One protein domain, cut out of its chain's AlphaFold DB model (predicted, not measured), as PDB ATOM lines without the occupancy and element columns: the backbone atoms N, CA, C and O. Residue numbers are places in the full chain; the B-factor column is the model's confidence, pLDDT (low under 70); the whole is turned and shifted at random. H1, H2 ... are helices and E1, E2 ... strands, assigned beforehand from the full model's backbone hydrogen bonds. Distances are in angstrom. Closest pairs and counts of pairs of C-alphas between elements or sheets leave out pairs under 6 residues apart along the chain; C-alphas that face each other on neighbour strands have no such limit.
ATOM      1  N   LEU A  29      16.923  14.938 -26.229       92.25
ATOM      2  CA  LEU A  29      17.157  16.375 -26.061       92.25
ATOM      3  C   LEU A  29      18.223  16.662 -24.993       92.25
ATOM      4  O   LEU A  29      19.058  17.542 -25.187       92.25
ATOM      5  N   GLU A  30      18.237  15.917 -23.887       92.12
ATOM      6  CA  GLU A  30      19.287  16.045 -22.869       92.12
ATOM      7  C   GLU A  30      20.648  15.562 -23.385       92.12
ATOM      8  O   GLU A  30      21.662  16.223 -23.160       92.12
ATOM      9  N   GLU A  31      20.679  14.467 -24.150       93.19
ATOM     10  CA  GLU A  31      21.897  14.011 -24.825       93.19
ATOM     11  C   GLU A  31      22.418  15.075 -25.799       93.19
ATOM     12  O   GLU A  31      23.618  15.350 -25.815       93.19
ATOM     13  N   LEU A  32      21.532  15.726 -26.563       93.12
ATOM     14  CA  LEU A  32      21.901  16.814 -27.470       93.12
ATOM     15  C   LEU A  32      22.578  17.970 -26.721       93.12
ATOM     16  O   LEU A  32      23.652  18.408 -27.131       93.12
ATOM     17  N   LYS A  33      21.993  18.424 -25.605       88.81
ATOM     18  CA  LYS A  33      22.534  19.523 -24.781       88.81
ATOM     19  C   LYS A  33      23.913  19.212 -24.201       88.81
ATOM     20  O   LYS A  33      24.720  20.119 -24.020       88.81
ATOM     21  N   GLN A  34      24.173  17.948 -23.877       90.88
ATOM     22  CA  GLN A  34      25.433  17.505 -23.269       90.88
ATOM     23  C   GLN A  34      26.502  17.146 -24.306       90.88
ATOM     24  O   GLN A  34      27.661  16.927 -23.950       90.88
ATOM     25  N   SER A  35      26.125  17.057 -25.580       89.12
ATOM     26  CA  SER A  35      27.009  16.544 -26.616       89.12
ATOM     27  C   SER A  35      27.932  17.612 -27.185       89.12
ATOM     28  O   SER A  35      27.494  18.740 -27.427       89.12
ATOM     29  N   PRO A  36      29.200  17.254 -27.465       83.50
ATOM     30  CA  PRO A  36      30.120  18.159 -28.129       83.50
ATOM     31  C   PRO A  36      29.609  18.496 -29.532       83.50
ATOM     32  O   PRO A  36      29.064  17.636 -30.232       83.50
ATOM     33  N   GLU A  37      29.828  19.742 -29.945       79.19
ATOM     34  CA  GLU A  37      29.532  20.204 -31.300       79.19
ATOM     35  C   GLU A  37      30.213  19.318 -32.358       79.19
ATOM     36  O   GLU A  37      31.284  18.741 -32.137       79.19
ATOM     37  N   GLY A  38      29.577  19.191 -33.523       79.56
ATOM     38  CA  GLY A  38      30.107  18.443 -34.662       79.56
ATOM     39  C   GLY A  38      29.291  17.199 -35.012       79.56
ATOM     40  O   GLY A  38      28.061  17.187 -34.964       79.56
ATOM     41  N   SER A  39      29.985  16.127 -35.409       80.94
ATOM     42  CA  SER A  39      29.356  14.897 -35.918       80.94
ATOM     43  C   SER A  39      28.496  14.169 -34.882       80.94
ATOM     44  O   SER A  39      27.529  13.512 -35.261       80.94
ATOM     45  N   ALA A  40      28.819  14.301 -33.591       87.31
ATOM     46  CA  ALA A  40      28.038  13.714 -32.506       87.31
ATOM     47  C   ALA A  40      26.627  14.325 -32.446       87.31
ATOM     48  O   ALA A  40      25.643  13.593 -32.524       87.31
ATOM     49  N   GLN A  41      26.519  15.658 -32.420       90.88
ATOM     50  CA  GLN A  41      25.225  16.347 -32.464       90.88
ATOM     51  C   GLN A  41      24.433  16.030 -33.736       90.88
ATOM     52  O   GLN A  41      23.223  15.821 -33.665       90.88
ATOM     53  N   LEU A  42      25.093  15.914 -34.894       92.75
ATOM     54  CA  LEU A  42      24.406  15.562 -36.139       92.75
ATOM     55  C   LEU A  42      23.755  14.168 -36.074       92.75
ATOM     56  O   LEU A  42      22.615  13.999 -36.509       92.75
ATOM     57  N   ALA A  43      24.441  13.180 -35.491       93.06
ATOM     58  CA  ALA A  43      23.879  11.848 -35.274       93.06
ATOM     59  C   ALA A  43      22.691  11.876 -34.293       93.06
ATOM     60  O   ALA A  43      21.697  11.173 -34.488       93.06
ATOM     61  N   ILE A  44      22.753  12.729 -33.267       94.94
ATOM     62  CA  ILE A  44      21.642  12.926 -32.325       94.94
ATOM     63  C   ILE A  44      20.441  13.543 -33.039       94.94
ATOM     64  O   ILE A  44      19.339  13.014 -32.916       94.94
ATOM     65  N   HIS A  45      20.649  14.585 -33.849       95.94
ATOM     66  CA  HIS A  45      19.596  15.183 -34.665       95.94
ATOM     67  C   HIS A  45      18.981  14.199 -35.658       95.94
ATOM     68  O   HIS A  45      17.771  14.217 -35.849       95.94
ATOM     69  N   HIS A  46      19.776  13.313 -36.258       96.12
ATOM     70  CA  HIS A  46      19.259  12.262 -37.131       96.12
ATOM     71  C   HIS A  46      18.303  11.313 -36.386       96.12
ATOM     72  O   HIS A  46      17.224  11.006 -36.890       96.12
ATOM     73  N   ARG A  47      18.632  10.916 -35.149       94.19
ATOM     74  CA  ARG A  47      17.723  10.112 -34.309       94.19
ATOM     75  C   ARG A  47      16.495  10.907 -33.857       94.19
ATOM     76  O   ARG A  47      15.394  10.362 -33.878       94.19
ATOM     77  N   LEU A  48      16.669  12.180 -33.488       95.00
ATOM     78  CA  LEU A  48      15.572  13.091 -33.137       95.00
ATOM     79  C   LEU A  48      14.602  13.290 -34.302       95.00
ATOM     80  O   LEU A  48      13.405  13.291 -34.062       95.00
ATOM     81  N   LEU A  49      15.081  13.401 -35.543       95.06
ATOM     82  CA  LEU A  49      14.236  13.478 -36.740       95.06
ATOM     83  C   LEU A  49      13.402  12.212 -36.917       95.06
ATOM     84  O   LEU A  49      12.188  12.299 -37.083       95.06
ATOM     85  N   GLY A  50      14.030  11.039 -36.812       91.94
ATOM     86  CA  GLY A  50      13.303   9.772 -36.865       91.94
ATOM     87  C   GLY A  50      12.242   9.662 -35.768       91.94
ATOM     88  O   GLY A  50      11.125   9.231 -36.039       91.94
ATOM     89  N   HIS A  51      12.569  10.077 -34.544       90.19
ATOM     90  CA  HIS A  51      11.622  10.108 -33.431       90.19
ATOM     91  C   HIS A  51      10.492  11.123 -33.655       90.19
ATOM     92  O   HIS A  51       9.324  10.779 -33.525       90.19
ATOM     93  N   TYR A  52      10.825  12.352 -34.054       92.31
ATOM     94  CA  TYR A  52       9.860  13.410 -34.333       92.31
ATOM     95  C   TYR A  52       8.837  12.953 -35.376       92.31
ATOM     96  O   TYR A  52       7.637  13.036 -35.133       92.31
ATOM     97  N   TRP A  53       9.285  12.404 -36.505       90.56
ATOM     98  CA  TRP A  53       8.370  12.007 -37.573       90.56
ATOM     99  C   TRP A  53       7.546  10.757 -37.262       90.56
ATOM    100  O   TRP A  53       6.406  10.679 -37.710       90.56
ATOM    101  N   ARG A  54       8.079   9.799 -36.491       86.12
ATOM    102  CA  ARG A  54       7.326   8.595 -36.101       86.12
ATOM    103  C   ARG A  54       6.336   8.844 -34.970       86.12
ATOM    104  O   ARG A  54       5.234   8.315 -35.008       86.12
ATOM    105  N   ASP A  55       6.740   9.632 -33.976       81.12
ATOM    106  CA  ASP A  55       6.084   9.627 -32.668       81.12
ATOM    107  C   ASP A  55       5.463  10.984 -32.296       81.12
ATOM    108  O   ASP A  55       4.592  11.036 -31.430       81.12
ATOM    109  N   VAL A  56       5.891  12.088 -32.927       81.31
ATOM    110  CA  VAL A  56       5.459  13.451 -32.560       81.31
ATOM    111  C   VAL A  56       4.583  14.082 -33.637       81.31
ATOM    112  O   VAL A  56       3.458  14.491 -33.354       81.31
ATOM    113  N   ALA A  57       5.076  14.149 -34.875       82.06
ATOM    114  CA  ALA A  57       4.449  14.889 -35.969       82.06
ATOM    115  C   ALA A  57       3.029  14.401 -36.294       82.06
ATOM    116  O   ALA A  57       2.233  15.193 -36.797       82.06
ATOM    117  N   SER A  58       2.725  13.133 -35.969       71.00
ATOM    118  CA  SER A  58       1.422  12.478 -36.165       71.00
ATOM    119  C   SER A  58       0.909  12.565 -37.613       71.00
ATOM    120  O   SER A  58      -0.294  12.653 -37.858       71.00
ATOM    121  N   ASP A  59       1.829  12.569 -38.583       71.88
ATOM    122  CA  ASP A  59       1.517  12.666 -40.007       71.88
ATOM    123  C   ASP A  59       1.219  11.276 -40.579       71.88
ATOM    124  O   ASP A  59       2.121  10.568 -41.007       71.88
ATOM    125  N   GLY A  60      -0.059  10.907 -40.640       63.12
ATOM    126  CA  GLY A  60      -0.499   9.652 -41.254       63.12
ATOM    127  C   GLY A  60      -0.121   8.388 -40.469       63.12
ATOM    128  O   GLY A  60       0.629   8.416 -39.501       63.12
ATOM    129  N   ASP A  61      -0.665   7.250 -40.908       66.56
ATOM    130  CA  ASP A  61      -0.521   5.956 -40.214       66.56
ATOM    131  C   ASP A  61       0.579   5.065 -40.830       66.56
ATOM    132  O   ASP A  61       0.672   3.867 -40.552       66.56
ATOM    133  N   GLN A  62       1.380   5.617 -41.746       75.25
ATOM    134  CA  GLN A  62       2.397   4.872 -42.485       75.25
ATOM    135  C   GLN A  62       3.683   4.765 -41.666       75.25
ATOM    136  O   GLN A  62       4.256   5.764 -41.240       75.25
ATOM    137  N   ALA A  63       4.167   3.535 -41.488       80.31
ATOM    138  CA  ALA A  63       5.453   3.303 -40.848       80.31
ATOM    139  C   ALA A  63       6.585   3.906 -41.694       80.31
ATOM    140  O   ALA A  63       6.748   3.558 -42.865       80.31
ATOM    141  N   LEU A  64       7.379   4.786 -41.083       86.25
ATOM    142  CA  LEU A  64       8.568   5.358 -41.708       86.25
ATOM    143  C   LEU A  64       9.687   4.314 -41.763       86.25
ATOM    144  O   LEU A  64      10.068   3.803 -40.703       86.25
ATOM    145  N   PRO A  65      10.229   4.001 -42.956       86.56
ATOM    146  CA  PRO A  65      11.394   3.139 -43.068       86.56
ATOM    147  C   PRO A  65      12.581   3.707 -42.285       86.56
ATOM    148  O   PRO A  65      12.680   4.910 -42.049       86.56
ATOM    149  N   GLU A  66      13.515   2.841 -41.901       90.06
ATOM    150  CA  GLU A  66      14.801   3.327 -41.412       90.06
ATOM    151  C   GLU A  66      15.558   4.019 -42.550       90.06
ATOM    152  O   GLU A  66      15.534   3.576 -43.699       90.06
ATOM    153  N   VAL A  67      16.237   5.113 -42.216       94.12
ATOM    154  CA  VAL A  67      17.105   5.856 -43.126       94.12
ATOM    155  C   VAL A  67      18.477   5.970 -42.486       94.12
ATOM    156  O   VAL A  67      18.596   6.266 -41.300       94.12
ATOM    157  N   GLU A  68      19.521   5.719 -43.263       95.56
ATOM    158  CA  GLU A  68      20.903   5.737 -42.792       95.56
ATOM    159  C   GLU A  68      21.545   7.103 -43.065       95.56
ATOM    160  O   GLU A  68      21.551   7.587 -44.200       95.56
ATOM    161  N   LEU A  69      22.145   7.716 -42.040       95.31
ATOM    162  CA  LEU A  69      23.055   8.847 -42.225       95.31
ATOM    163  C   LEU A  69      24.460   8.342 -42.572       95.31
ATOM    164  O   LEU A  69      25.154   7.759 -41.739       95.31
ATOM    165  N   LEU A  70      24.898   8.613 -43.797       92.81
ATOM    166  CA  LEU A  70      26.198   8.195 -44.298       92.81
ATOM    167  C   LEU A  70      27.347   9.006 -43.687       92.81
ATOM    168  O   LEU A  70      27.263  10.221 -43.494       92.81
ATOM    169  N   ALA A  71      28.476   8.330 -43.463       89.56
ATOM    170  CA  ALA A  71      29.720   8.984 -43.073       89.56
ATOM    171  C   ALA A  71      30.243   9.924 -44.186       89.56
ATOM    172  O   ALA A  71      30.023   9.660 -45.374       89.56
ATOM    173  N   PRO A  72      30.996  10.988 -43.842       84.12
ATOM    174  CA  PRO A  72      31.567  11.898 -44.833       84.12
ATOM    175  C   PRO A  72      32.380  11.166 -45.912       84.12
ATOM    176  O   PRO A  72      33.264  10.366 -45.605       84.12
ATOM    177  N   GLY A  73      32.095  11.454 -47.185       81.81
ATOM    178  CA  GLY A  73      32.794  10.860 -48.332       81.81
ATOM    179  C   GLY A  73      32.370   9.430 -48.696       81.81
ATOM    180  O   GLY A  73      32.900   8.877 -49.665       81.81
ATOM    181  N   ALA A  74      31.417   8.836 -47.972       89.38
ATOM    182  CA  ALA A  74      30.783   7.586 -48.377       89.38
ATOM    183  C   ALA A  74      30.032   7.747 -49.712       89.38
ATOM    184  O   ALA A  74      29.840   8.851 -50.223       89.38
ATOM    185  N   ARG A  75      29.620   6.628 -50.308       88.44
ATOM    186  CA  ARG A  75      28.827   6.599 -51.544       88.44
ATOM    187  C   ARG A  75      27.454   6.026 -51.248       88.44
ATOM    188  O   ARG A  75      27.348   5.125 -50.420       88.44
ATOM    189  N   PHE A  76      26.444   6.502 -51.967       84.81
ATOM    190  CA  PHE A  76      25.144   5.845 -51.964       84.81
ATOM    191  C   PHE A  76      25.279   4.420 -52.496       84.81
ATOM    192  O   PHE A  76      26.028   4.158 -53.439       84.81
ATOM    193  N   SER A  77      24.553   3.497 -51.883       85.50
ATOM    194  CA  SER A  77      24.573   2.094 -52.288       85.50
ATOM    195  C   SER A  77      23.719   1.841 -53.536       85.50
ATOM    196  O   SER A  77      24.109   1.013 -54.358       85.50
ATOM    197  N   ALA A  78      22.619   2.587 -53.726       83.69
ATOM    198  CA  ALA A  78      21.692   2.392 -54.848       83.69
ATOM    199  C   ALA A  78      21.628   3.551 -55.870       83.69
ATOM    200  O   ALA A  78      21.461   3.283 -57.057       83.69
ATOM    201  N   CYS A  79      21.862   4.814 -55.480       79.00
ATOM    202  CA  CYS A  79      21.798   5.980 -56.394       79.00
ATOM    203  C   CYS A  79      23.055   6.214 -57.263       79.00
ATOM    204  O   CYS A  79      23.250   7.292 -57.826       79.00
ATOM    205  N   GLY A  80      23.939   5.220 -57.388       71.06
ATOM    206  CA  GLY A  80      25.138   5.281 -58.232       71.06
ATOM    207  C   GLY A  80      26.447   5.573 -57.484       71.06
ATOM    208  O   GLY A  80      26.524   5.545 -56.265       71.06
ATOM    209  N   LYS A  81      27.535   5.812 -58.236       65.69
ATOM    210  CA  LYS A  81      28.918   5.893 -57.701       65.69
ATOM    211  C   LYS A  81      29.358   7.295 -57.253       65.69
ATOM    212  O   LYS A  81      30.536   7.479 -56.915       65.69
ATOM    213  N   ALA A  82      28.466   8.282 -57.309       71.19
ATOM    214  CA  ALA A  82      28.775   9.632 -56.857       71.19
ATOM    215  C   ALA A  82      29.042   9.627 -55.338       71.19
ATOM    216  O   ALA A  82      28.399   8.864 -54.612       71.19
ATOM    217  N   PRO A  83      30.002  10.433 -54.846       76.50
ATOM    218  CA  PRO A  83      30.114  10.690 -53.417       76.50
ATOM    219  C   PRO A  83      28.779  11.206 -52.879       76.50
ATOM    220  O   PRO A  83      28.145  12.054 -53.509       76.50
ATOM    221  N   ALA A  84      28.355  10.683 -51.734       79.12
ATOM    222  CA  ALA A  84      27.166  11.146 -51.051       79.12
ATOM    223  C   ALA A  84      27.437  12.546 -50.488       79.12
ATOM    224  O   ALA A  84      28.361  12.742 -49.697       79.12
ATOM    225  N   SER A  85      26.657  13.530 -50.926       81.00
ATOM    226  CA  SER A  85      26.791  14.916 -50.478       81.00
ATOM    227  C   SER A  85      25.455  15.634 -50.586       81.00
ATOM    228  O   SER A  85      24.923  15.707 -51.691       81.00
ATOM    229  N   ASN A  86      24.983  16.188 -49.467       85.12
ATOM    230  CA  ASN A  86      23.764  16.998 -49.330       85.12
ATOM    231  C   ASN A  86      22.611  16.471 -50.196       85.12
ATOM    232  O   ASN A  86      22.178  17.156 -51.117       85.12
ATOM    233  N   ALA A  87      22.261  15.201 -49.985       86.44
ATOM    234  CA  ALA A  87      21.230  14.522 -50.755       86.44
ATOM    235  C   ALA A  87      20.676  13.309 -50.002       86.44
ATOM    236  O   ALA A  87      21.419  12.588 -49.320       86.44
ATOM    237  N   TYR A  88      19.396  13.044 -50.221       88.56
ATOM    238  CA  TYR A  88      18.719  11.794 -49.924       88.56
ATOM    239  C   TYR A  88      18.642  10.886 -51.163       88.56
ATOM    240  O   TYR A  88      18.318  11.325 -52.266       88.56
ATOM    241  N   CYS A  89      18.930   9.600 -50.970       89.06
ATOM    242  CA  CYS A  89      18.804   8.547 -51.969       89.06
ATOM    243  C   CYS A  89      17.613   7.635 -51.627       89.06
ATOM    244  O   CYS A  89      17.719   6.857 -50.668       89.06
ATOM    245  N   PRO A  90      16.501   7.697 -52.384       87.88
ATOM    246  CA  PRO A  90      15.296   6.934 -52.071       87.88
ATOM    247  C   PRO A  90      15.479   5.422 -52.235       87.88
ATOM    248  O   PRO A  90      14.983   4.661 -51.409       87.88
ATOM    249  N   GLU A  91      16.247   4.966 -53.228       88.06
ATOM    250  CA  GLU A  91      16.411   3.539 -53.534       88.06
ATOM    251  C   GLU A  91      17.164   2.760 -52.447       88.06
ATOM    252  O   GLU A  91      16.995   1.548 -52.335       88.06
ATOM    253  N   SER A  92      17.995   3.436 -51.650       90.38
ATOM    254  CA  SER A  92      18.720   2.824 -50.530       90.38
ATOM    255  C   SER A  92      18.383   3.411 -49.166       90.38
ATOM    256  O   SER A  92      19.036   3.044 -48.197       90.38
ATOM    257  N   ALA A  93      17.426   4.339 -49.085       93.19
ATOM    258  CA  ALA A  93      17.112   5.092 -47.872       93.19
ATOM    259  C   ALA A  93      18.375   5.622 -47.158       93.19
ATOM    260  O   ALA A  93      18.627   5.340 -45.990       93.19
ATOM    261  N   GLN A  94      19.200   6.385 -47.879       93.94
ATOM    262  CA  GLN A  94      20.475   6.910 -47.368       93.94
ATOM    263  C   GLN A  94      20.540   8.430 -47.509       93.94
ATOM    264  O   GLN A  94      20.150   8.964 -48.542       93.94
ATOM    265  N   ILE A  95      21.087   9.123 -46.510       92.31
ATOM    266  CA  ILE A  95      21.330  10.572 -46.523       92.31
ATOM    267  C   ILE A  95      22.834  10.827 -46.452       92.31
ATOM    268  O   ILE A  95      23.511  10.332 -45.553       92.31
ATOM    269  N   GLY A  96      23.364  11.631 -47.373       89.81
ATOM    270  CA  GLY A  96      24.732  12.149 -47.309       89.81
ATOM    271  C   GLY A  96      24.747  13.639 -46.996       89.81
ATOM    272  O   GLY A  96      23.964  14.383 -47.575       89.81
ATOM    273  N   ILE A  97      25.668  14.096 -46.141       88.88
ATOM    274  CA  ILE A  97      25.818  15.514 -45.767       88.88
ATOM    275  C   ILE A  97      27.281  15.951 -45.939       88.88
ATOM    276  O   ILE A  97      28.190  15.367 -45.354       88.88
ATOM    277  N   ASP A  98      27.500  17.014 -46.715       86.81
ATOM    278  CA  ASP A  98      28.777  17.724 -46.862       86.81
ATOM    279  C   ASP A  98      28.563  19.221 -46.583       86.81
ATOM    280  O   ASP A  98      28.520  20.068 -47.484       86.81
ATOM    281  N   ALA A  99      28.395  19.543 -45.300       86.81
ATOM    282  CA  ALA A  99      28.113  20.900 -44.841       86.81
ATOM    283  C   ALA A  99      29.286  21.866 -45.072       86.81
ATOM    284  O   ALA A  99      29.069  23.024 -45.420       86.81
ATOM    285  N   ARG A 100      30.538  21.400 -44.939       86.44
ATOM    286  CA  ARG A 100      31.723  22.239 -45.197       86.44
ATOM    287  C   ARG A 100      31.843  22.583 -46.675       86.44
ATOM    288  O   ARG A 100      32.067  23.744 -47.021       86.44
ATOM    289  N   GLY A 101      31.679  21.586 -47.547       81.25
ATOM    290  CA  GLY A 101      31.681  21.801 -48.987       81.25
ATOM    291  C   GLY A 101      30.556  22.739 -49.411       81.25
ATOM    292  O   GLY A 101      30.791  23.639 -50.220       81.25
ATOM    293  N   LEU A 102      29.370  22.603 -48.811       81.12
ATOM    294  CA  LEU A 102      28.250  23.513 -49.041       81.12
ATOM    295  C   LEU A 102      28.565  24.944 -48.596       81.12
ATOM    296  O   LEU A 102      28.458  25.860 -49.411       81.12
ATOM    297  N   LEU A 103      29.011  25.143 -47.353       81.94
ATOM    298  CA  LEU A 103      29.347  26.468 -46.823       81.94
ATOM    299  C   LEU A 103      30.380  27.197 -47.674       81.94
ATOM    300  O   LEU A 103      30.232  28.387 -47.923       81.94
ATOM    301  N   SER A 104      31.382  26.481 -48.192       80.06
ATOM    302  CA  SER A 104      32.394  27.079 -49.072       80.06
ATOM    303  C   SER A 104      31.817  27.656 -50.376       80.06
ATOM    304  O   SER A 104      32.437  28.512 -51.010       80.06
ATOM    305  N   ARG A 105      30.630  27.190 -50.788       75.62
ATOM    306  CA  ARG A 105      29.930  27.604 -52.012       75.62
ATOM    307  C   ARG A 105      28.821  28.620 -51.738       75.62
ATOM    308  O   ARG A 105      28.521  29.425 -52.621       75.62
ATOM    309  N   LEU A 106      28.220  28.591 -50.548       73.44
ATOM    310  CA  LEU A 106      27.172  29.528 -50.157       73.44
ATOM    311  C   LEU A 106      27.774  30.903 -49.841       73.44
ATOM    312  O   LEU A 106      28.595  31.061 -48.944       73.44
ATOM    313  N   ARG A 107      27.325  31.937 -50.559       72.44
ATOM    314  CA  ARG A 107      27.647  33.336 -50.237       72.44
ATOM    315  C   ARG A 107      26.619  33.884 -49.251       72.44
ATOM    316  O   ARG A 107      25.655  34.554 -49.634       72.44
ATOM    317  N   LEU A 108      26.796  33.540 -47.983       73.56
ATOM    318  CA  LEU A 108      25.983  34.058 -46.886       73.56
ATOM    319  C   LEU A 108      26.550  35.387 -46.377       73.56
ATOM    320  O   LEU A 108      27.735  35.671 -46.531       73.56
ATOM    321  N   GLN A 109      25.680  36.223 -45.808       73.81
ATOM    322  CA  GLN A 109      26.104  37.458 -45.135       73.81
ATOM    323  C   GLN A 109      26.564  37.212 -43.696       73.81
ATOM    324  O   GLN A 109      27.291  38.028 -43.138       73.81
ATOM    325  N   SER A 110      26.129  36.096 -43.113       77.88
ATOM    326  CA  SER A 110      26.611  35.566 -41.843       77.88
ATOM    327  C   SER A 110      27.579  34.403 -42.074       77.88
ATOM    328  O   SER A 110      27.696  33.881 -43.186       77.88
ATOM    329  N   SER A 111      28.250  33.992 -40.999       82.62
ATOM    330  CA  SER A 111      29.154  32.841 -40.965       82.62
ATOM    331  C   SER A 111      28.568  31.767 -40.045       82.62
ATOM    332  O   SER A 111      29.062  31.614 -38.926       82.62
ATOM    333  N   PRO A 112      27.495  31.066 -40.460       85.56
ATOM    334  CA  PRO A 112      26.895  30.038 -39.619       85.56
ATOM    335  C   PRO A 112      27.882  28.895 -39.377       85.56
ATOM    336  O   PRO A 112      28.792  28.644 -40.179       85.56
ATOM    337  N   SER A 113      27.680  28.172 -38.278       90.25
ATOM    338  CA  SER A 113      28.505  27.012 -37.958       90.25
ATOM    339  C   SER A 113      28.313  25.879 -38.976       90.25
ATOM    340  O   SER A 113      27.302  25.783 -39.690       90.25
ATOM    341  N   THR A 114      29.307  24.991 -39.056       89.94
ATOM    342  CA  THR A 114      29.215  23.801 -39.919       89.94
ATOM    343  C   THR A 114      28.097  22.881 -39.435       89.94
ATOM    344  O   THR A 114      27.401  22.270 -40.239       89.94
ATOM    345  N   GLU A 115      27.903  22.832 -38.126       91.38
ATOM    346  CA  GLU A 115      26.925  22.043 -37.397       91.38
ATOM    347  C   GLU A 115      25.507  22.500 -37.725       91.38
ATOM    348  O   GLU A 115      24.684  21.686 -38.137       91.38
ATOM    349  N   LEU A 116      25.242  23.809 -37.640       92.31
ATOM    350  CA  LEU A 116      23.941  24.373 -37.990       92.31
ATOM    351  C   LEU A 116      23.621  24.147 -39.469       92.31
ATOM    352  O   LEU A 116      22.490  23.815 -39.823       92.31
ATOM    353  N   THR A 117      24.625  24.268 -40.338       90.50
ATOM    354  CA  THR A 117      24.455  23.959 -41.762       90.50
ATOM    355  C   THR A 117      24.127  22.487 -41.973       90.50
ATOM    356  O   THR A 117      23.206  22.168 -42.721       90.50
ATOM    357  N   ALA A 118      24.845  21.588 -41.298       91.56
ATOM    358  CA  ALA A 118      24.602  20.157 -41.384       91.56
ATOM    359  C   ALA A 118      23.199  19.792 -40.886       91.56
ATOM    360  O   ALA A 118      22.509  19.043 -41.568       91.56
ATOM    361  N   LEU A 119      22.754  20.362 -39.761       95.19
ATOM    362  CA  LEU A 119      21.391  20.218 -39.244       95.19
ATOM    363  C   LEU A 119      20.352  20.701 -40.260       95.19
ATOM    364  O   LEU A 119      19.375  20.006 -40.522       95.19
ATOM    365  N   THR A 120      20.574  21.879 -40.840       93.50
ATOM    366  CA  THR A 120      19.643  22.495 -41.790       93.50
ATOM    367  C   THR A 120      19.447  21.618 -43.026       93.50
ATOM    368  O   THR A 120      18.315  21.340 -43.414       93.50
ATOM    369  N   VAL A 121      20.547  21.135 -43.614       92.06
ATOM    370  CA  VAL A 121      20.498  20.212 -44.755       92.06
ATOM    371  C   VAL A 121      19.879  18.885 -44.331       92.06
ATOM    372  O   VAL A 121      18.973  18.402 -44.992       92.06
ATOM    373  N   LEU A 122      20.300  18.318 -43.199       94.88
ATOM    374  CA  LEU A 122      19.768  17.051 -42.698       94.88
ATOM    375  C   LEU A 122      18.245  17.096 -42.529       94.88
ATOM    376  O   LEU A 122      17.575  16.148 -42.924       94.88
ATOM    377  N   ALA A 123      17.696  18.177 -41.971       97.00
ATOM    378  CA  ALA A 123      16.255  18.343 -41.802       97.00
ATOM    379  C   ALA A 123      15.512  18.379 -43.150       97.00
ATOM    380  O   ALA A 123      14.445  17.781 -43.273       97.00
ATOM    381  N   HIS A 124      16.095  19.030 -44.159       94.75
ATOM    382  CA  HIS A 124      15.567  19.062 -45.524       94.75
ATOM    383  C   HIS A 124      15.625  17.680 -46.200       94.75
ATOM    384  O   HIS A 124      14.607  17.200 -46.692       94.75
ATOM    385  N   GLU A 125      16.762  16.979 -46.135       93.12
ATOM    386  CA  GLU A 125      16.905  15.633 -46.716       93.12
ATOM    387  C   GLU A 125      16.008  14.593 -46.025       93.12
ATOM    388  O   GLU A 125      15.448  13.705 -46.670       93.12
ATOM    389  N   TRP A 126      15.805  14.720 -44.710       94.69
ATOM    390  CA  TRP A 126      14.774  13.953 -44.009       94.69
ATOM    391  C   TRP A 126      13.372  14.284 -44.514       94.69
ATOM    392  O   TRP A 126      12.533  13.392 -44.593       94.69
ATOM    393  N   GLY A 127      13.114  15.537 -44.886       93.12
ATOM    394  CA  GLY A 127      11.877  15.940 -45.543       93.12
ATOM    395  C   GLY A 127      11.600  15.120 -46.805       93.12
ATOM    396  O   GLY A 127      10.504  14.579 -46.935       93.12
ATOM    397  N   HIS A 128      12.600  14.931 -47.671       91.12
ATOM    398  CA  HIS A 128      12.479  14.049 -48.839       91.12
ATOM    399  C   HIS A 128      12.195  12.595 -48.457       91.12
ATOM    400  O   HIS A 128      11.326  11.954 -49.048       91.12
ATOM    401  N   HIS A 129      12.886  12.072 -47.442       92.31
ATOM    402  CA  HIS A 129      12.631  10.718 -46.953       92.31
ATOM    403  C   HIS A 129      11.180  10.534 -46.488       92.31
ATOM    404  O   HIS A 129      10.515   9.566 -46.862       92.31
ATOM    405  N   VAL A 130      10.661  11.497 -45.728       92.81
ATOM    406  CA  VAL A 130       9.280  11.458 -45.249       92.81
ATOM    407  C   VAL A 130       8.297  11.670 -46.400       92.81
ATOM    408  O   VAL A 130       7.276  11.004 -46.407       92.81
ATOM    409  N   ASN A 131       8.582  12.505 -47.403       90.38
ATOM    410  CA  ASN A 131       7.721  12.639 -48.588       90.38
ATOM    411  C   ASN A 131       7.576  11.317 -49.356       90.38
ATOM    412  O   ASN A 131       6.478  10.988 -49.800       90.38
ATOM    413  N   GLN A 132       8.662  10.547 -49.485       89.31
ATOM    414  CA  GLN A 132       8.631   9.242 -50.154       89.31
ATOM    415  C   GLN A 132       7.764   8.222 -49.414       89.31
ATOM    416  O   GLN A 132       7.063   7.433 -50.044       89.31
ATOM    417  N   ALA A 133       7.817   8.224 -48.082       87.62
ATOM    418  CA  ALA A 133       7.034   7.304 -47.262       87.62
ATOM    419  C   ALA A 133       5.590   7.787 -47.039       87.62
ATOM    420  O   ALA A 133       4.665   6.977 -47.014       87.62
ATOM    421  N   ILE A 134       5.414   9.102 -46.891       84.19
ATOM    422  CA  ILE A 134       4.201   9.804 -46.472       84.19
ATOM    423  C   ILE A 134       3.915  10.939 -47.465       84.19
ATOM    424  O   ILE A 134       4.246  12.110 -47.254       84.19
ATOM    425  N   ASP A 135       3.244  10.587 -48.560       77.12
ATOM    426  CA  ASP A 135       2.851  11.508 -49.637       77.12
ATOM    427  C   ASP A 135       1.551  12.279 -49.294       77.12
ATOM    428  O   ASP A 135       0.520  12.208 -49.984       77.12
ATOM    429  N   GLN A 136       1.581  12.986 -48.162       76.94
ATOM    430  CA  GLN A 136       0.500  13.822 -47.631       76.94
ATOM    431  C   GLN A 136       1.036  15.194 -47.194       76.94
ATOM    432  O   GLN A 136       2.219  15.348 -46.905       76.94
ATOM    433  N   GLY A 137       0.153  16.195 -47.132       82.75
ATOM    434  CA  GLY A 137       0.478  17.552 -46.681       82.75
ATOM    435  C   GLY A 137       0.125  18.652 -47.694       82.75
ATOM    436  O   GLY A 137      -0.288  18.364 -48.822       82.75
ATOM    437  N   PRO A 138       0.279  19.934 -47.309       87.50
ATOM    438  CA  PRO A 138      -0.174  21.084 -48.101       87.50
ATOM    439  C   PRO A 138       0.641  21.324 -49.383       87.50
ATOM    440  O   PRO A 138       0.195  22.043 -50.275       87.50
ATOM    441  N   PHE A 139       1.821  20.706 -49.491       88.50
ATOM    442  CA  PHE A 139       2.750  20.853 -50.616       88.50
ATOM    443  C   PHE A 139       2.870  19.584 -51.472       88.50
ATOM    444  O   PHE A 139       3.843  19.419 -52.203       88.50
ATOM    445  N   LYS A 140       1.874  18.688 -51.420       84.19
ATOM    446  CA  LYS A 140       1.841  17.474 -52.246       84.19
ATOM    447  C   LYS A 140       2.097  17.783 -53.729       84.19
ATOM    448  O   LYS A 140       1.511  18.706 -54.295       84.19
ATOM    449  N   GLY A 141       2.973  16.997 -54.361       83.19
ATOM    450  CA  GLY A 141       3.391  17.187 -55.758       83.19
ATOM    451  C   GLY A 141       4.401  18.321 -55.985       83.19
ATOM    452  O   GLY A 141       4.775  18.578 -57.128       83.19
ATOM    453  N   ARG A 142       4.857  18.994 -54.920       88.19
ATOM    454  CA  ARG A 142       5.929  19.999 -54.930       88.19
ATOM    455  C   ARG A 142       7.052  19.548 -53.992       88.19
ATOM    456  O   ARG A 142       7.182  20.069 -52.892       88.19
ATOM    457  N   GLU A 143       7.842  18.578 -54.447       87.50
ATOM    458  CA  GLU A 143       8.813  17.825 -53.632       87.50
ATOM    459  C   GLU A 143       9.722  18.704 -52.754       87.50
ATOM    460  O   GLU A 143       9.769  18.538 -51.539       87.50
ATOM    461  N   GLU A 144      10.373  19.700 -53.352       87.25
ATOM    462  CA  GLU A 144      11.280  20.624 -52.653       87.25
ATOM    463  C   GLU A 144      10.574  21.494 -51.608       87.25
ATOM    464  O   GLU A 144      11.083  21.704 -50.510       87.25
ATOM    465  N   ASP A 145       9.379  21.991 -51.936       90.38
ATOM    466  CA  ASP A 145       8.609  22.816 -51.007       90.38
ATOM    467  C   ASP A 145       8.060  21.962 -49.853       90.38
ATOM    468  O   ASP A 145       7.994  22.423 -48.716       90.38
ATOM    469  N   ALA A 146       7.698  20.705 -50.122       91.75
ATOM    470  CA  ALA A 146       7.298  19.754 -49.094       91.75
ATOM    471  C   ALA A 146       8.473  19.399 -48.170       91.75
ATOM    472  O   ALA A 146       8.300  19.387 -46.953       91.75
ATOM    473  N   ALA A 147       9.673  19.187 -48.718       91.56
ATOM    474  CA  ALA A 147      10.880  18.957 -47.926       91.56
ATOM    475  C   ALA A 147      11.232  20.167 -47.039       91.56
ATOM    476  O   ALA A 147      11.505  20.000 -45.850       91.56
ATOM    477  N   ASP A 148      11.131  21.392 -47.564       93.38
ATOM    478  CA  ASP A 148      11.329  22.616 -46.777       93.38
ATOM    479  C   ASP A 148      10.271  22.813 -45.697       93.38
ATOM    480  O   ASP A 148      10.598  23.194 -44.576       93.38
ATOM    481  N   TRP A 149       9.004  22.539 -46.011       94.25
ATOM    482  CA  TRP A 149       7.921  22.563 -45.032       94.25
ATOM    483  C   TRP A 149       8.190  21.593 -43.881       94.25
ATOM    484  O   TRP A 149       8.076  21.966 -42.713       94.25
ATOM    485  N   ARG A 150       8.635  20.372 -44.190       94.75
ATOM    486  CA  ARG A 150       9.027  19.377 -43.186       94.75
ATOM    487  C   ARG A 150      10.230  19.828 -42.360       94.75
ATOM    488  O   ARG A 150      10.193  19.729 -41.134       94.75
ATOM    489  N   ALA A 151      11.254  20.395 -42.995       96.12
ATOM    490  CA  ALA A 151      12.384  20.986 -42.284       96.12
ATOM    491  C   ALA A 151      11.927  22.107 -41.335       96.12
ATOM    492  O   ALA A 151      12.353  22.158 -40.183       96.12
ATOM    493  N   GLY A 152      11.012  22.965 -41.794       95.81
ATOM    494  CA  GLY A 152      10.416  24.043 -41.008       95.81
ATOM    495  C   GLY A 152       9.691  23.546 -39.770       95.81
ATOM    496  O   GLY A 152       9.923  24.070 -38.681       95.81
ATOM    497  N   ARG A 153       8.882  22.492 -39.909       96.06
ATOM    498  CA  ARG A 153       8.245  21.844 -38.761       96.06
ATOM    499  C   ARG A 153       9.286  21.356 -37.755       96.06
ATOM    500  O   ARG A 153       9.279  21.777 -36.605       96.06
ATOM    501  N   TYR A 154      10.255  20.554 -38.184       97.25
ATOM    502  CA  TYR A 154      11.256  20.032 -37.253       97.25
ATOM    503  C   TYR A 154      12.057  21.141 -36.542       97.25
ATOM    504  O   TYR A 154      12.256  21.076 -35.329       97.25
ATOM    505  N   LEU A 155      12.470  22.196 -37.253       97.25
ATOM    506  CA  LEU A 155      13.177  23.326 -36.638       97.25
ATOM    507  C   LEU A 155      12.277  24.116 -35.676       97.25
ATOM    508  O   LEU A 155      12.735  24.488 -34.599       97.25
ATOM    509  N   GLY A 156      11.000  24.323 -36.016       95.88
ATOM    510  CA  GLY A 156      10.017  24.928 -35.112       95.88
ATOM    511  C   GLY A 156       9.814  24.100 -33.841       95.88
ATOM    512  O   GLY A 156       9.800  24.643 -32.737       95.88
ATOM    513  N   TRP A 157       9.762  22.774 -33.973       96.06
ATOM    514  CA  TRP A 157       9.702  21.855 -32.841       96.06
ATOM    515  C   TRP A 157      10.961  21.918 -31.962       96.06
ATOM    516  O   TRP A 157      10.852  21.938 -30.735       96.06
ATOM    517  N   LEU A 158      12.160  22.023 -32.550       96.50
ATOM    518  CA  LEU A 158      13.392  22.234 -31.778       96.50
ATOM    519  C   LEU A 158      13.364  23.561 -31.006       96.50
ATOM    520  O   LEU A 158      13.771  23.586 -29.844       96.50
ATOM    521  N   MET A 159      12.843  24.641 -31.602       95.75
ATOM    522  CA  MET A 159      12.660  25.915 -30.896       95.75
ATOM    523  C   MET A 159      11.694  25.769 -29.715       95.75
ATOM    524  O   MET A 159      12.002  26.216 -28.612       95.75
ATOM    525  N   ALA A 160      10.552  25.101 -29.915       93.69
ATOM    526  CA  ALA A 160       9.564  24.847 -28.860       93.69
ATOM    527  C   ALA A 160      10.141  24.046 -27.678       93.69
ATOM    528  O   ALA A 160       9.683  24.190 -26.548       93.69
ATOM    529  N   ASN A 161      11.174  23.240 -27.933       93.25
ATOM    530  CA  ASN A 161      11.885  22.445 -26.932       93.25
ATOM    531  C   ASN A 161      13.196  23.093 -26.445       93.25
ATOM    532  O   ASN A 161      13.998  22.421 -25.793       93.25
ATOM    533  N   GLN A 162      13.435  24.373 -26.760       92.56
ATOM    534  CA  GLN A 162      14.652  25.114 -26.392       92.56
ATOM    535  C   GLN A 162      15.957  24.424 -26.840       92.56
ATOM    536  O   GLN A 162      17.003  24.558 -26.207       92.56
ATOM    537  N   ALA A 163      15.894  23.661 -27.931       93.81
ATOM    538  CA  ALA A 163      17.031  22.966 -28.534       93.81
ATOM    539  C   ALA A 163      17.603  23.707 -29.756       93.81
ATOM    540  O   ALA A 163      18.611  23.282 -30.315       93.81
ATOM    541  N   LEU A 164      16.960  24.802 -30.169       94.25
ATOM    542  CA  LEU A 164      17.412  25.707 -31.220       94.25
ATOM    543  C   LEU A 164      17.058  27.143 -30.815       94.25
ATOM    544  O   LEU A 164      15.887  27.435 -30.567       94.25
ATOM    545  N   SER A 165      18.049  28.032 -30.738       95.12
ATOM    546  CA  SER A 165      17.808  29.443 -30.403       95.12
ATOM    547  C   SER A 165      17.178  30.207 -31.574       95.12
ATOM    548  O   SER A 165      17.212  29.757 -32.724       95.12
ATOM    549  N   VAL A 166      16.633  31.399 -31.310       95.62
ATOM    550  CA  VAL A 166      16.095  32.276 -32.368       95.62
ATOM    551  C   VAL A 166      17.187  32.669 -33.364       95.62
ATOM    552  O   VAL A 166      16.953  32.660 -34.570       95.62
ATOM    553  N   GLU A 167      18.397  32.960 -32.892       94.81
ATOM    554  CA  GLU A 167      19.540  33.286 -33.745       94.81
ATOM    555  C   GLU A 167      19.876  32.115 -34.677       94.81
ATOM    556  O   GLU A 167      19.908  32.297 -35.896       94.81
ATOM    557  N   GLN A 168      20.028  30.906 -34.124       94.56
ATOM    558  CA  GLN A 168      20.309  29.696 -34.902       94.56
ATOM    559  C   GLN A 168      19.192  29.400 -35.911       94.56
ATOM    560  O   GLN A 168      19.468  29.074 -37.064       94.56
ATOM    561  N   PHE A 169      17.929  29.571 -35.518       95.31
ATOM    562  CA  PHE A 169      16.797  29.439 -36.430       95.31
ATOM    563  C   PHE A 169      16.882  30.426 -37.603       95.31
ATOM    564  O   PHE A 169      16.726  30.030 -38.761       95.31
ATOM    565  N   THR A 170      17.150  31.707 -37.335       93.94
ATOM    566  CA  THR A 170      17.232  32.721 -38.399       93.94
ATOM    567  C   THR A 170      18.391  32.461 -39.360       93.94
ATOM    568  O   THR A 170      18.253  32.676 -40.565       93.94
ATOM    569  N   GLU A 171      19.514  31.940 -38.861       92.19
ATOM    570  CA  GLU A 171      20.636  31.500 -39.688       92.19
ATOM    571  C   GLU A 171      20.297  30.261 -40.527       92.19
ATOM    572  O   GLU A 171      20.582  30.253 -41.726       92.19
ATOM    573  N   ALA A 172      19.626  29.258 -39.954       92.25
ATOM    574  CA  ALA A 172      19.151  28.087 -40.694       92.25
ATOM    575  C   ALA A 172      18.184  28.475 -41.825       92.25
ATOM    576  O   ALA A 172      18.317  28.014 -42.960       92.25
ATOM    577  N   ALA A 173      17.263  29.400 -41.555       91.00
ATOM    578  CA  ALA A 173      16.350  29.924 -42.564       91.00
ATOM    579  C   ALA A 173      17.095  30.648 -43.705       91.00
ATOM    580  O   ALA A 173      16.731  30.507 -44.875       91.00
ATOM    581  N   ASN A 174      18.170  31.381 -43.387       88.62
ATOM    582  CA  ASN A 174      19.030  32.019 -44.390       88.62
ATOM    583  C   ASN A 174      19.773  30.986 -45.250       88.62
ATOM    584  O   ASN A 174      19.898  31.172 -46.462       88.62
ATOM    585  N   ILE A 175      20.246  29.894 -44.643       85.88
ATOM    586  CA  ILE A 175      20.877  28.776 -45.355       85.88
ATOM    587  C   ILE A 175      19.881  28.147 -46.338       85.88
ATOM    588  O   ILE A 175      20.207  28.036 -47.518       85.88
ATOM    589  N   LEU A 176      18.662  27.806 -45.900       84.69
ATOM    590  CA  LEU A 176      17.632  27.215 -46.773       84.69
ATOM    591  C   LEU A 176      17.258  28.134 -47.932       84.69
ATOM    592  O   LEU A 176      17.213  27.688 -49.081       84.69
ATOM    593  N   PHE A 177      17.065  29.428 -47.653       83.19
ATOM    594  CA  PHE A 177      16.793  30.406 -48.702       83.19
ATOM    595  C   PHE A 177      17.900  30.397 -49.765       83.19
ATOM    596  O   PHE A 177      17.614  30.329 -50.961       83.19
ATOM    597  N   ARG A 178      19.171  30.386 -49.336       76.69
ATOM    598  CA  ARG A 178      20.323  30.345 -50.244       76.69
ATOM    599  C   ARG A 178      20.472  29.026 -50.993       76.69
ATOM    600  O   ARG A 178      20.848  29.052 -52.159       76.69
ATOM    601  N   ILE A 179      20.216  27.872 -50.384       70.25
ATOM    602  CA  ILE A 179      20.343  26.580 -51.083       70.25
ATOM    603  C   ILE A 179      19.374  26.524 -52.275       70.25
ATOM    604  O   ILE A 179      19.766  26.088 -53.360       70.25
ATOM    605  N   GLY A 180      18.165  27.083 -52.131       56.12
ATOM    606  CA  GLY A 180      17.210  27.249 -53.236       56.12
ATOM    607  C   GLY A 180      17.698  28.106 -54.410       56.12
ATOM    608  O   GLY A 180      17.135  28.036 -55.509       56.12
ATOM    609  N   ASP A 181      18.778  28.869 -54.230       50.19
ATOM    610  CA  ASP A 181      19.406  29.665 -55.283       50.19
ATOM    611  C   ASP A 181      20.480  28.908 -56.082       50.19
ATOM    612  O   ASP A 181      20.651  29.202 -57.268       50.19
ATOM    613  N   TYR A 182      21.195  27.944 -55.483       41.66
ATOM    614  CA  TYR A 182      22.535  27.551 -55.957       41.66
ATOM    615  C   TYR A 182      22.667  26.223 -56.715       41.66
ATOM    616  O   TYR A 182      23.717  25.991 -57.324       41.66
ATOM    617  N   HIS A 183      21.657  25.355 -56.762       40.84
ATOM    618  CA  HIS A 183      21.812  24.096 -57.499       40.84
ATOM    619  C   HIS A 183      21.592  24.275 -59.011       40.84
ATOM    620  O   HIS A 183      20.480  24.230 -59.520       40.84
ATOM    621  N   GLN A 184      22.694  24.410 -59.755       37.41
ATOM    622  CA  GLN A 184      22.717  24.342 -61.227       37.41
ATOM    623  C   GLN A 184      22.416  22.934 -61.785       37.41
ATOM    624  O   GLN A 184      22.276  22.782 -62.995       37.41
ATOM    625  N   LEU A 185      22.341  21.906 -60.927       35.16
ATOM    626  CA  LEU A 185      22.257  20.489 -61.317       35.16
ATOM    627  C   LEU A 185      20.967  19.773 -60.868       35.16
ATOM    628  O   LEU A 185      20.784  18.614 -61.217       35.16
ATOM    629  N   SER A 186      20.071  20.446 -60.137       42.31
ATOM    630  CA  SER A 186      18.724  19.947 -59.819       42.31
ATOM    631  C   SER A 186      17.758  21.139 -59.761       42.31
ATOM    632  O   SER A 186      18.123  22.154 -59.153       42.31
ATOM    633  N   PRO A 187      16.582  21.092 -60.413       54.03
ATOM    634  CA  PRO A 187      15.655  22.216 -60.454       54.03
ATOM    635  C   PRO A 187      14.991  22.424 -59.087       54.03
ATOM    636  O   PRO A 187      13.883  21.964 -58.843       54.03
ATOM    637  N   HIS A 188      15.655  23.167 -58.205       63.97
ATOM    638  CA  HIS A 188      15.018  23.677 -56.997       63.97
ATOM    639  C   HIS A 188      14.099  24.845 -57.382       63.97
ATOM    640  O   HIS A 188      14.448  25.671 -58.237       63.97
ATOM    641  N   GLY A 189      12.912  24.891 -56.768       65.44
ATOM    642  CA  GLY A 189      11.879  25.894 -57.029       65.44
ATOM    643  C   GLY A 189      12.310  27.342 -56.754       65.44
ATOM    644  O   GLY A 189      13.461  27.649 -56.439       65.44
ATOM    645  N   TYR A 190      11.371  28.280 -56.881       76.00
ATOM    646  CA  TYR A 190      11.655  29.691 -56.614       76.00
ATOM    647  C   TYR A 190      11.969  29.899 -55.113       76.00
ATOM    648  O   TYR A 190      11.159  29.512 -54.276       76.00
ATOM    649  N   PRO A 191      13.085  30.541 -54.722       77.62
ATOM    650  CA  PRO A 191      13.519  30.615 -53.315       77.62
ATOM    651  C   PRO A 191      12.466  31.174 -52.358       77.62
ATOM    652  O   PRO A 191      12.318  30.711 -51.234       77.62
ATOM    653  N   LEU A 192      11.675  32.146 -52.819       81.50
ATOM    654  CA  LEU A 192      10.608  32.720 -52.006       81.50
ATOM    655  C   LEU A 192       9.450  31.738 -51.767       81.50
ATOM    656  O   LEU A 192       8.809  31.824 -50.727       81.50
ATOM    657  N   THR A 193       9.138  30.839 -52.710       84.50
ATOM    658  CA  THR A 193       8.091  29.821 -52.482       84.50
ATOM    659  C   THR A 193       8.567  28.768 -51.498       84.50
ATOM    660  O   THR A 193       7.817  28.417 -50.593       84.50
ATOM    661  N   ARG A 194       9.832  28.366 -51.629       86.69
ATOM    662  CA  ARG A 194      10.531  27.447 -50.732       86.69
ATOM    663  C   ARG A 194      10.597  27.970 -49.300       86.69
ATOM    664  O   ARG A 194      10.147  27.319 -48.365       86.69
ATOM    665  N   TYR A 195      11.026  29.222 -49.140       87.88
ATOM    666  CA  TYR A 195      11.034  29.901 -47.843       87.88
ATOM    667  C   TYR A 195       9.647  30.001 -47.213       87.88
ATOM    668  O   TYR A 195       9.508  29.773 -46.018       87.88
ATOM    669  N   ARG A 196       8.611  30.297 -48.007       90.00
ATOM    670  CA  ARG A 196       7.233  30.307 -47.496       90.00
ATOM    671  C   ARG A 196       6.801  28.931 -47.006       90.00
ATOM    672  O   ARG A 196       6.212  28.843 -45.938       90.00
ATOM    673  N   ALA A 197       7.131  27.875 -47.746       92.81
ATOM    674  CA  ALA A 197       6.836  26.512 -47.323       92.81
ATOM    675  C   ALA A 197       7.545  26.171 -46.003       92.81
ATOM    676  O   ALA A 197       6.902  25.679 -45.076       92.81
ATOM    677  N   PHE A 198       8.822  26.543 -45.873       93.00
ATOM    678  CA  PHE A 198       9.562  26.452 -44.614       93.00
ATOM    679  C   PHE A 198       8.861  27.201 -43.470       93.00
ATOM    680  O   PHE A 198       8.586  26.607 -42.430       93.00
ATOM    681  N   THR A 199       8.501  28.476 -43.653       92.88
ATOM    682  CA  THR A 199       7.813  29.252 -42.607       92.88
ATOM    683  C   THR A 199       6.422  28.714 -42.270       92.88
ATOM    684  O   THR A 199       6.016  28.777 -41.112       92.88
ATOM    685  N   ASP A 200       5.704  28.145 -43.244       93.62
ATOM    686  CA  ASP A 200       4.410  27.493 -43.014       93.62
ATOM    687  C   ASP A 200       4.579  26.243 -42.137       93.62
ATOM    688  O   ASP A 200       3.731  25.962 -41.290       93.62
ATOM    689  N   GLY A 201       5.694  25.522 -42.295       94.12
ATOM    690  CA  GLY A 201       6.054  24.391 -41.441       94.12
ATOM    691  C   GLY A 201       6.329  24.828 -40.011       94.12
ATOM    692  O   GLY A 201       5.749  24.287 -39.075       94.12
ATOM    693  N   VAL A 202       7.139  25.874 -39.844       94.31
ATOM    694  CA  VAL A 202       7.433  26.470 -38.531       94.31
ATOM    695  C   VAL A 202       6.141  26.884 -37.822       94.31
ATOM    696  O   VAL A 202       5.944  26.558 -36.656       94.31
ATOM    697  N   ASN A 203       5.223  27.538 -38.539       92.12
ATOM    698  CA  ASN A 203       3.944  27.983 -37.985       92.12
ATOM    699  C   ASN A 203       2.995  26.828 -37.597       92.12
ATOM    700  O   ASN A 203       2.045  27.043 -36.845       92.12
ATOM    701  N   GLY A 204       3.234  25.615 -38.102       90.12
ATOM    702  CA  GLY A 204       2.533  24.406 -37.664       90.12
ATOM    703  C   GLY A 204       2.939  23.936 -36.263       90.12
ATOM    704  O   GLY A 204       2.174  23.222 -35.627       90.12
ATOM    705  N   GLU A 205       4.107  24.358 -35.778       93.00
ATOM    706  CA  GLU A 205       4.679  23.919 -34.498       93.00
ATOM    707  C   GLU A 205       4.748  25.052 -33.467       93.00
ATOM    708  O   GLU A 205       4.559  24.826 -32.273       93.00
ATOM    709  N   ILE A 206       4.993  26.287 -33.917       93.31
ATOM    710  CA  ILE A 206       5.076  27.474 -33.064       93.31
ATOM    711  C   ILE A 206       4.177  28.594 -33.590       93.31
ATOM    712  O   ILE A 206       4.197  28.936 -34.770       93.31
ATOM    713  N   THR A 207       3.388  29.200 -32.705       92.81
ATOM    714  CA  THR A 207       2.450  30.269 -33.069       92.81
ATOM    715  C   THR A 207       2.969  31.656 -32.684       92.81
ATOM    716  O   THR A 207       3.642  31.804 -31.663       92.81
TER     717      THR A 207
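What this domain is: This is residues 29 to 207 of the 338 residues of the protein "Zn peptidase" of Synechococcales bacterium UBA8647 (UniProt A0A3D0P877). A long helix, H4, runs through the middle of a rounded helical body, with other parts round it on three sides: the three-helix bundle H5, H6 and H7, the helix H2 with short H1 packed on its outside, and the small strand hairpin E1 and E2. Short H3 packs on H4 near its first residues, and a long stretch without named elements, residues 57 to 86, leads from H2 to E1. The printed part has 179 residues, with seven named helices and two named strands in the order H1 H2 E1 E2 H3 H4 H5 H6 H7; the sheet, E1 - E2, is antiparallel, and the class is mostly helix. It is compact, with a radius of gyration of the C-alphas of 14.9 A and spans of 42 by 38 by 35 A.

Where its parts are: H1, residues 29 to 34, begins at C-alpha 29 (17.157, 16.375, -26.061). H2 is residues 39 to 56, 24.2 A long. E1, residues 87 to 89, and E2, residues 94 to 96, are short. H3 is residues 99 to 105. H4, residues 114 to 133, runs 28.6 A from C-alpha 114 at (29.215, 23.801, -39.919). H5 is residues 143 to 160, 25.8 A; H6 residues 166 to 182, 24.9 A; H7 residues 191 to 205, 21.8 A, ending at C-alpha 205 (4.679, 23.919, -34.498).

How they stand to each other: H4 is the hub, touching H2, H3, H5 and H6. It touches H5 at a steep tilt of 57 degrees, closest at the C-alphas of Gly 127 and Ala 147, 4.0 A. With H2 it has a shallow tilt of 33 degrees, only just short of steep, closest at the C-alphas of Leu 42 and Leu 119, 6.4 A. H1 and H2 form a helical hairpin; H2 touches H1 with residues 41 to 48 alone, closest at the C-alphas of Leu 32 and Gln 41, 6.0 A. Residues 114 to 121 of H4 touch H3, closest at the C-alphas of Ala 99 and Ala 118, 5.0 A. H5, H6 and H7 are an up and down bundle, each running against the one before; the closest C-alphas of H5 and H7 are those of Trp 149 and Phe 198, 4.2 A. In the hairpin E1 and E2, N 89 and O 94 are 2.8 A apart, within hydrogen-bond range. Every O i to N i+4 pair is within that range in H1, H2, H4 and H5, but 2 of 3 in H3, 11 of 13 in H6 and 10 of 11 in H7.

The domain as a whole: The C-alphas of Lys 81 and Thr 207, the two farthest apart, are 43.6 A apart. The printed part has no cut. The link from H2 to E1 is long. pLDDT is under 70 at residues 60 to 61, 81 and 180 to 189.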